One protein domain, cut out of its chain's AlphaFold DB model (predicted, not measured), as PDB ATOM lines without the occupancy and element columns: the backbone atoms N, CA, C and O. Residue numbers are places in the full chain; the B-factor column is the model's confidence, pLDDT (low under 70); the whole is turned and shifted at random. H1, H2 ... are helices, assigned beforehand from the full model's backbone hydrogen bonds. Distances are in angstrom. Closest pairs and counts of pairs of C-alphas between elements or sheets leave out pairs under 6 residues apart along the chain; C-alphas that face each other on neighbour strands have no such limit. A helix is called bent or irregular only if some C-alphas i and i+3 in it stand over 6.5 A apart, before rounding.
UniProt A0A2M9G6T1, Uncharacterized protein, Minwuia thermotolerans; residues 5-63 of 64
ATOM      1  N   HIS A   5      17.419  38.992  11.356       94.19
ATOM      2  CA  HIS A   5      18.776  38.545  11.042       94.19
ATOM      3  C   HIS A   5      18.755  37.331  10.100       94.19
ATOM      4  O   HIS A   5      19.545  37.232   9.153       94.19
ATOM      5  N   GLU A   6      17.815  36.411  10.307       95.06
ATOM      6  CA  GLU A   6      17.585  35.289   9.399       95.06
ATOM      7  C   GLU A   6      17.147  35.778   8.010       95.06
ATOM      8  O   GLU A   6      17.631  35.276   6.989       95.06
ATOM      9  N   LEU A   7      16.280  36.793   7.941       96.25
ATOM     10  CA  LEU A   7      15.869  37.403   6.675       96.25
ATOM     11  C   LEU A   7      17.031  38.101   5.952       96.25
ATOM     12  O   LEU A   7      17.141  37.964   4.731       96.25
ATOM     13  N   GLU A   8      17.904  38.801   6.679       97.12
ATOM     14  CA  GLU A   8      19.114  39.429   6.129       97.12
ATOM     15  C   GLU A   8      20.070  38.379   5.548       97.12
ATOM     16  O   GLU A   8      20.514  38.497   4.405       97.12
ATOM     17  N   THR A   9      20.283  37.277   6.270       97.56
ATOM     18  CA  THR A   9      21.125  36.161   5.810       97.56
ATOM     19  C   THR A   9      20.607  35.557   4.496       97.56
ATOM     20  O   THR A   9      21.384  35.240   3.583       97.56
ATOM     21  N   VAL A  10      19.283  35.412   4.365       96.94
ATOM     22  CA  VAL A  10      18.643  34.941   3.126       96.94
ATOM     23  C   VAL A  10      18.827  35.949   1.990       96.94
ATOM     24  O   VAL A  10      19.074  35.541   0.851       96.94
ATOM     25  N   ASP A  11      18.734  37.248   2.269       98.06
ATOM     26  CA  ASP A  11      18.933  38.294   1.265       98.06
ATOM     27  C   ASP A  11      20.392  38.367   0.790       98.06
ATOM     28  O   ASP A  11      20.632  38.412  -0.419       98.06
ATOM     29  N   ASP A  12      21.371  38.258   1.685       98.31
ATOM     30  CA  ASP A  12      22.789  38.164   1.322       98.31
ATOM     31  C   ASP A  12      23.060  36.970   0.412       98.31
ATOM     32  O   ASP A  12      23.756  37.064  -0.607       98.31
ATOM     33  N   TRP A  13      22.489  35.817   0.760       98.06
ATOM     34  CA  TRP A  13      22.578  34.630  -0.076       98.06
ATOM     35  C   TRP A  13      21.910  34.853  -1.436       98.06
ATOM     36  O   TRP A  13      22.499  34.509  -2.468       98.06
ATOM     37  N   ARG A  14      20.731  35.488  -1.464       98.38
ATOM     38  CA  ARG A  14      20.011  35.846  -2.691       98.38
ATOM     39  C   ARG A  14      20.886  36.696  -3.609       98.38
ATOM     40  O   ARG A  14      21.008  36.369  -4.788       98.38
ATOM     41  N   PHE A  15      21.516  37.748  -3.089       98.19
ATOM     42  CA  PHE A  15      22.358  38.642  -3.883       98.19
ATOM     43  C   PHE A  15      23.614  37.942  -4.406       98.19
ATOM     44  O   PHE A  15      23.904  38.032  -5.602       98.19
ATOM     45  N   ARG A  16      24.309  37.168  -3.562       98.19
ATOM     46  CA  ARG A  16      25.487  36.382  -3.976       98.19
ATOM     47  C   ARG A  16      25.171  35.395  -5.098       98.19
ATOM     48  O   ARG A  16      25.963  35.247  -6.023       98.19
ATOM     49  N   ASN A  17      24.001  34.762  -5.043       96.94
ATOM     50  CA  ASN A  17      23.557  33.779  -6.034       96.94
ATOM     51  C   ASN A  17      22.738  34.403  -7.178       96.94
ATOM     52  O   ASN A  17      22.199  33.674  -8.006       96.94
ATOM     53  N   ARG A  18      22.641  35.741  -7.242       97.75
ATOM     54  CA  ARG A  18      21.893  36.496  -8.266       97.75
ATOM     55  C   ARG A  18      20.435  36.051  -8.409       97.75
ATOM     56  O   ARG A  18      19.870  36.034  -9.501       97.75
ATOM     57  N   MET A  19      19.821  35.697  -7.288       97.81
ATOM     58  CA  MET A  19      18.448  35.225  -7.244       97.81
ATOM     59  C   MET A  19      17.474  36.415  -7.333       97.81
ATOM     60  O   MET A  19      17.648  37.414  -6.633       97.81
ATOM     61  N   PRO A  20      16.419  36.340  -8.163       96.69
ATOM     62  CA  PRO A  20      15.598  37.506  -8.504       96.69
ATOM     63  C   PRO A  20      14.686  37.968  -7.359       96.69
ATOM     64  O   PRO A  20      14.416  39.157  -7.210       96.69
ATOM     65  N   THR A  21      14.210  37.047  -6.516       98.25
ATOM     66  CA  THR A  21      13.303  37.350  -5.399       98.25
ATOM     67  C   THR A  21      13.677  36.555  -4.157       98.25
ATOM     68  O   THR A  21      14.282  35.485  -4.250       98.25
ATOM     69  N   ARG A  22      13.288  37.058  -2.980       97.38
ATOM     70  CA  ARG A  22      13.482  36.343  -1.711       97.38
ATOM     71  C   ARG A  22      12.782  34.985  -1.717       97.38
ATOM     72  O   ARG A  22      13.372  33.987  -1.332       97.38
ATOM     73  N   ALA A  23      11.564  34.915  -2.256       97.88
ATOM     74  CA  ALA A  23      10.837  33.654  -2.391       97.88
ATOM     75  C   ALA A  23      11.564  32.642  -3.298       97.88
ATOM     76  O   ALA A  23      11.563  31.450  -3.005       97.88
ATOM     77  N   ALA A  24      12.196  33.098  -4.387       98.06
ATOM     78  CA  ALA A  24      13.016  32.226  -5.226       98.06
ATOM     79  C   ALA A  24      14.239  31.702  -4.461       98.06
ATOM     80  O   ALA A  24      14.545  30.518  -4.563       98.06
ATOM     81  N   ALA A  25      14.891  32.554  -3.665       97.94
ATOM     82  CA  ALA A  25      16.013  32.147  -2.829       97.94
ATOM     83  C   ALA A  25      15.614  31.120  -1.760       97.94
ATOM     84  O   ALA A  25      16.273  30.096  -1.631       97.94
ATOM     85  N   ILE A  26      14.497  31.337  -1.063       96.38
ATOM     86  CA  ILE A  26      13.978  30.398  -0.057       96.38
ATOM     87  C   ILE A  26      13.674  29.034  -0.684       96.38
ATOM     88  O   ILE A  26      14.097  28.012  -0.155       96.38
ATOM     89  N   ARG A  27      12.979  28.999  -1.831       96.69
ATOM     90  CA  ARG A  27      12.683  27.732  -2.524       96.69
ATOM     91  C   ARG A  27      13.945  26.974  -2.906       96.69
ATOM     92  O   ARG A  27      13.992  25.759  -2.778       96.69
ATOM     93  N   GLU A  28      14.948  27.697  -3.376       97.12
ATOM     94  CA  GLU A  28      16.221  27.129  -3.789       97.12
ATOM     95  C   GLU A  28      17.023  26.580  -2.601       97.12
ATOM     96  O   GLU A  28      17.572  25.486  -2.692       97.12
ATOM     97  N   LEU A  29      17.032  27.287  -1.470       95.06
ATOM     98  CA  LEU A  29      17.625  26.806  -0.222       95.06
ATOM     99  C   LEU A  29      16.924  25.541   0.292       95.06
ATOM    100  O   LEU A  29      17.602  24.581   0.644       95.06
ATOM    101  N   ILE A  30      15.586  25.511   0.270       94.69
ATOM    102  CA  ILE A  30      14.804  24.319   0.638       94.69
ATOM    103  C   ILE A  30      15.137  23.157  -0.296       94.69
ATOM    104  O   ILE A  30      15.435  22.066   0.170       94.69
ATOM    105  N   ARG A  31      15.124  23.388  -1.612       94.38
ATOM    106  CA  ARG A  31      15.428  22.361  -2.613       94.38
ATOM    107  C   ARG A  31      16.820  21.765  -2.397       94.38
ATOM    108  O   ARG A  31      16.946  20.550  -2.378       94.38
ATOM    109  N   ARG A  32      17.836  22.604  -2.163       91.06
ATOM    110  CA  ARG A  32      19.190  22.140  -1.821       91.06
ATOM    111  C   ARG A  32      19.195  21.336  -0.528       91.06
ATOM    112  O   ARG A  32      19.768  20.262  -0.512       91.06
ATOM    113  N   GLY A  33      18.519  21.811   0.518       89.00
ATOM    114  CA  GLY A  33      18.412  21.085   1.786       89.00
ATOM    115  C   GLY A  33      17.721  19.721   1.666       89.00
ATOM    116  O   GLY A  33      18.057  18.820   2.418       89.00
ATOM    117  N   LEU A  34      16.800  19.553   0.711       88.62
ATOM    118  CA  LEU A  34      16.142  18.271   0.424       88.62
ATOM    119  C   LEU A  34      16.983  17.328  -0.449       88.62
ATOM    120  O   LEU A  34      16.725  16.129  -0.472       88.62
ATOM    121  N   GLU A  35      17.933  17.865  -1.216       87.75
ATOM    122  CA  GLU A  35      18.820  17.085  -2.090       87.75
ATOM    123  C   GLU A  35      20.088  16.609  -1.376       87.75
ATOM    124  O   GLU A  35      20.724  15.669  -1.853       87.75
ATOM    125  N   VAL A  36      20.444  17.240  -0.251       83.94
ATOM    126  CA  VAL A  36      21.575  16.835   0.587       83.94
ATOM    127  C   VAL A  36      21.347  15.411   1.092       83.94
ATOM    128  O   VAL A  36      20.312  15.109   1.690       83.94
ATOM    129  N   ARG A  37      22.315  14.529   0.835       72.31
ATOM    130  CA  ARG A  37      22.270  13.134   1.295       72.31
ATOM    131  C   ARG A  37      22.784  13.011   2.725       72.31
ATOM    132  O   ARG A  37      23.668  13.761   3.122       72.31
ATOM    133  N   ASP A  38      22.304  12.007   3.460       65.88
ATOM    134  CA  ASP A  38      22.755  11.709   4.833       65.88
ATOM    135  C   ASP A  38      24.287  11.562   4.929       65.88
ATOM    136  O   ASP A  38      24.902  11.984   5.898       65.88
ATOM    137  N   GLU A  39      24.919  11.051   3.870       61.22
ATOM    138  CA  GLU A  39      26.376  10.914   3.732       61.22
ATOM    139  C   GLU A  39      27.120  12.269   3.709       61.22
ATOM    140  O   GLU A  39      28.279  12.355   4.112       61.22
ATOM    141  N   GLU A  40      26.464  13.335   3.241       64.12
ATOM    142  CA  GLU A  40      27.007  14.697   3.133       64.12
ATOM    143  C   GLU A  40      26.767  15.527   4.404       64.12
ATOM    144  O   GLU A  40      27.448  16.532   4.619       64.12
ATOM    145  N   LEU A  41      25.831  15.104   5.262       64.06
ATOM    146  CA  LEU A  41      25.539  15.741   6.552       64.06
ATOM    147  C   LEU A  41      26.574  15.393   7.638       64.06
ATOM    148  O   LEU A  41      26.532  15.971   8.725       64.06
ATOM    149  N   GLY A  42      27.530  14.507   7.331       59.88
ATOM    150  CA  GLY A  42      28.418  13.895   8.319       59.88
ATOM    151  C   GLY A  42      27.649  12.940   9.233       59.88
ATOM    152  O   GLY A  42      26.430  12.826   9.138       59.88
ATOM    153  N   GLU A  43      28.344  12.241  10.133       58.94
ATOM    154  CA  GLU A  43      27.664  11.550  11.232       58.94
ATOM    155  C   GLU A  43      26.879  12.606  12.021       58.94
ATOM    156  O   GLU A  43      27.458  13.392  12.778       58.94
ATOM    157  N   THR A  44      25.565  12.682  11.812       58.41
ATOM    158  CA  THR A  44      24.670  13.447  12.671       58.41
ATOM    159  C   THR A  44      24.695  12.741  14.020       58.41
ATOM    160  O   THR A  44      24.005  11.753  14.246       58.41
ATOM    161  N   GLY A  45      25.624  13.166  14.879       57.69
ATOM    162  CA  GLY A  45      25.817  12.577  16.196       57.69
ATOM    163  C   GLY A  45      24.496  12.560  16.955       57.69
ATOM    164  O   GLY A  45      23.962  13.629  17.230       57.69
ATOM    165  N   GLU A  46      24.031  11.345  17.265       63.25
ATOM    166  CA  GLU A  46      22.773  10.990  17.935       63.25
ATOM    167  C   GLU A  46      21.507  11.616  17.307       63.25
ATOM    168  O   GLU A  46      21.498  12.723  16.777       63.25
ATOM    169  N   GLU A  47      20.381  10.899  17.353       62.19
ATOM    170  CA  GLU A  47      19.078  11.450  16.963       62.19
ATOM    171  C   GLU A  47      18.701  12.588  17.928       62.19
ATOM    172  O   GLU A  47      18.031  12.390  18.942       62.19
ATOM    173  N   ARG A  48      19.190  13.794  17.645       64.75
ATOM    174  CA  ARG A  48      18.976  14.985  18.465       64.75
ATOM    175  C   ARG A  48      17.573  15.497  18.216       64.75
ATOM    176  O   ARG A  48      17.128  15.609  17.070       64.75
ATOM    177  N   ALA A  49      16.857  15.828  19.285       70.81
ATOM    178  CA  ALA A  49      15.508  16.340  19.141       70.81
ATOM    179  C   ALA A  49      15.536  17.640  18.321       70.81
ATOM    180  O   ALA A  49      16.421  18.478  18.495       70.81
ATOM    181  N   SER A  50      14.532  17.866  17.465       69.56
ATOM    182  CA  SER A  50      14.419  19.116  16.689       69.56
ATOM    183  C   SER A  50      14.423  20.373  17.577       69.56
ATOM    184  O   SER A  50      14.716  21.460  17.087       69.56
ATOM    185  N   SER A  51      14.112  20.233  18.870       74.19
ATOM    186  CA  SER A  51      14.179  21.289  19.885       74.19
ATOM    187  C   SER A  51      15.601  21.663  20.320       74.19
ATOM    188  O   SER A  51      15.782  22.681  20.982       74.19
ATOM    189  N   GLU A  52      16.599  20.841  20.001       72.19
ATOM    190  CA  GLU A  52      18.009  21.063  20.342       72.19
ATOM    191  C   GLU A  52      18.768  21.823  19.249       72.19
ATOM    192  O   GLU A  52      19.849  22.361  19.502       72.19
ATOM    193  N   PHE A  53      18.203  21.905  18.044       72.31
ATOM    194  CA  PHE A  53      18.753  22.727  16.978       72.31
ATOM    195  C   PHE A  53      18.430  24.193  17.259       72.31
ATOM    196  O   PHE A  53      17.271  24.593  17.355       72.31
ATOM    197  N   ARG A  54      19.479  25.007  17.382       76.81
ATOM    198  CA  ARG A  54      19.378  26.463  17.493       76.81
ATOM    199  C   ARG A  54      20.347  27.123  16.528       76.81
ATOM    200  O   ARG A  54      21.426  26.593  16.268       76.81
ATOM    201  N   VAL A  55      19.991  28.313  16.065       77.19
ATOM    202  CA  VAL A  55      20.944  29.197  15.395       77.19
ATOM    203  C   VAL A  55      21.919  29.715  16.459       77.19
ATOM    204  O   VAL A  55      21.501  30.221  17.504       77.19
ATOM    205  N   VAL A  56      23.216  29.507  16.230       80.25
ATOM    206  CA  VAL A  56      24.313  30.008  17.076       80.25
ATOM    207  C   VAL A  56      25.055  31.118  16.345       80.25
ATOM    208  O   VAL A  56      25.179  31.081  15.120       80.25
ATOM    209  N   ASP A  57      25.563  32.102  17.090       81.12
ATOM    210  CA  ASP A  57      26.401  33.151  16.508       81.12
ATOM    211  C   ASP A  57      27.682  32.513  15.920       81.12
ATOM    212  O   ASP A  57      28.265  31.618  16.545       81.12
ATOM    213  N   PRO A  58      28.179  32.942  14.743       66.19
ATOM    214  CA  PRO A  58      29.398  32.389  14.145       66.19
ATOM    215  C   PRO A  58      30.625  32.427  15.069       66.19
ATOM    216  O   PRO A  58      31.539  31.609  14.930       66.19
ATOM    217  N   LYS A  59      30.672  33.369  16.024       69.06
ATOM    218  CA  LYS A  59      31.735  33.437  17.040       69.06
ATOM    219  C   LYS A  59      31.595  32.364  18.120       69.06
ATOM    220  O   LYS A  59      32.606  31.948  18.686       69.06
ATOM    221  N   GLU A  60      30.374  31.924  18.397       65.06
ATOM    222  CA  GLU A  60      30.060  30.858  19.352       65.06
ATOM    223  C   GLU A  60      30.278  29.478  18.726       65.06
ATOM    224  O   GLU A  60      30.879  28.614  19.359       65.06
ATOM    225  N   ALA A  61      29.916  29.306  17.449       61.75
ATOM    226  CA  ALA A  61      30.124  28.064  16.699       61.75
ATOM    227  C   ALA A  61      31.601  27.640  16.610       61.75
ATOM    228  O   ALA A  61      31.907  26.465  16.464       61.75
ATOM    229  N   ARG A  62      32.530  28.601  16.700       59.38
ATOM    230  CA  ARG A  62      33.980  28.361  16.623       59.38
ATOM    231  C   ARG A  62      34.626  27.992  17.965       59.38
ATOM    232  O   ARG A  62      35.837  27.786  18.000       59.38
ATOM    233  N   ARG A  63      33.856  28.007  19.059       51.00
ATOM    234  CA  ARG A  63      34.311  27.717  20.432       51.00
ATOM    235  C   ARG A  63      33.798  26.386  20.993       51.00
ATOM    236  O   ARG A  63      34.288  25.993  22.050       51.00
TER     237      ARG A  63
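What this domain is: This is residues 5 to 63 of the 64 residues of an uncharacterized protein of Minwuia thermotolerans (UniProt A0A2M9G6T1). What shape do these coordinates draw? Two helices, H1 and H2, meet at a corner as an L, and from the far end of H2 a long loop sweeps round in a wide arc to a very short helix, H3, so that the whole is an open hoop with few contacts across it. Residues 30 to 54, of which 30 to 35 belong to H2, and residues 56 to 63, of which 58 to 61 belong to H3, stick out free of the rest. What is it made of? The printed part has 59 residues with three named helices, in the order H1, H2, H3, and no named strand, and its class is all helix. How spread out is it? It is loose, with a radius of gyration of the C-alphas of 14.1 A, and the C-alphas span 38 by 27 by 19 A along their three main axes.

How they stand to each other: How does the first helix stand to the second? H1, residues 5 to 16, and H2, residues 22 to 35, touch, with 8 pairs of C-alphas within 8 A; the closest C-alphas are those of Arg 14 and Ala 25, 5.4 A apart. Their lines are about perpendicular, at 88 degrees, and their centres are 12.3 A apart. With which residues do the two helices touch? H1 touches H2 with residues 10 to 14 alone, and H2 touches H1 with residues 22 to 26 alone. Where does the last helix stand? H3, residues 58 to 61, touches no helix. It is apart from H1 and apart from H2, with no C-alpha of either within 8 A of one of its own. What do the backbone N and O atoms show? In H1 and H2 every O i to N i+4 pair is within hydrogen-bond range. H3, with four residues, is too short for such a pair, and its 1 pair of O i and N i+3 is not within range.

Where its parts are: Where does H1 run? It runs from His 5, whose C-alpha is at (18.776, 38.545, 11.042), to Arg 16, whose C-alpha is at (25.487, 36.382, -3.976), and measures 16.6 A from first to last C-alpha. Where does H2 run? It is the longest helix by residues, with 14, and runs from Arg 22 to Glu 35, whose C-alpha is at (18.820, 17.085, -2.090); its first and last C-alphas are 20.0 A apart. Where does H3 lie? It runs from Pro 58 to Ala 61, whose C-alpha is at (30.124, 28.064, 16.699). Is any helix bent? None of the three is bent or irregular.

The domain as a whole: How large is it? The two C-alphas farthest apart are those of Pro 20 and Glu 46, at 38.1 A, while the C-alphas of the first and last printed residues, His 5 and Arg 63, are 21.1 A apart. Is the printed part continuous, and how are the helices linked? Residues 5 to 63 run without a cut, in a full chain of 64 residues. The link from H1 to H2 is tight, with 5 residues, and the link from H2 to H3 is long, with 22. Where does the long link lie? Residues 36 to 57 have no named element, and their C-alphas lie 10 to 20 A from the mean of the C-alphas. Where is confidence low? The mean pLDDT of the printed part is 82.4, and 18 residues are under 70, namely residues 38 to 48, residue 50 and residues 58 to 63. The mean is 97 for H1, 94 for H2 and 66 for H3.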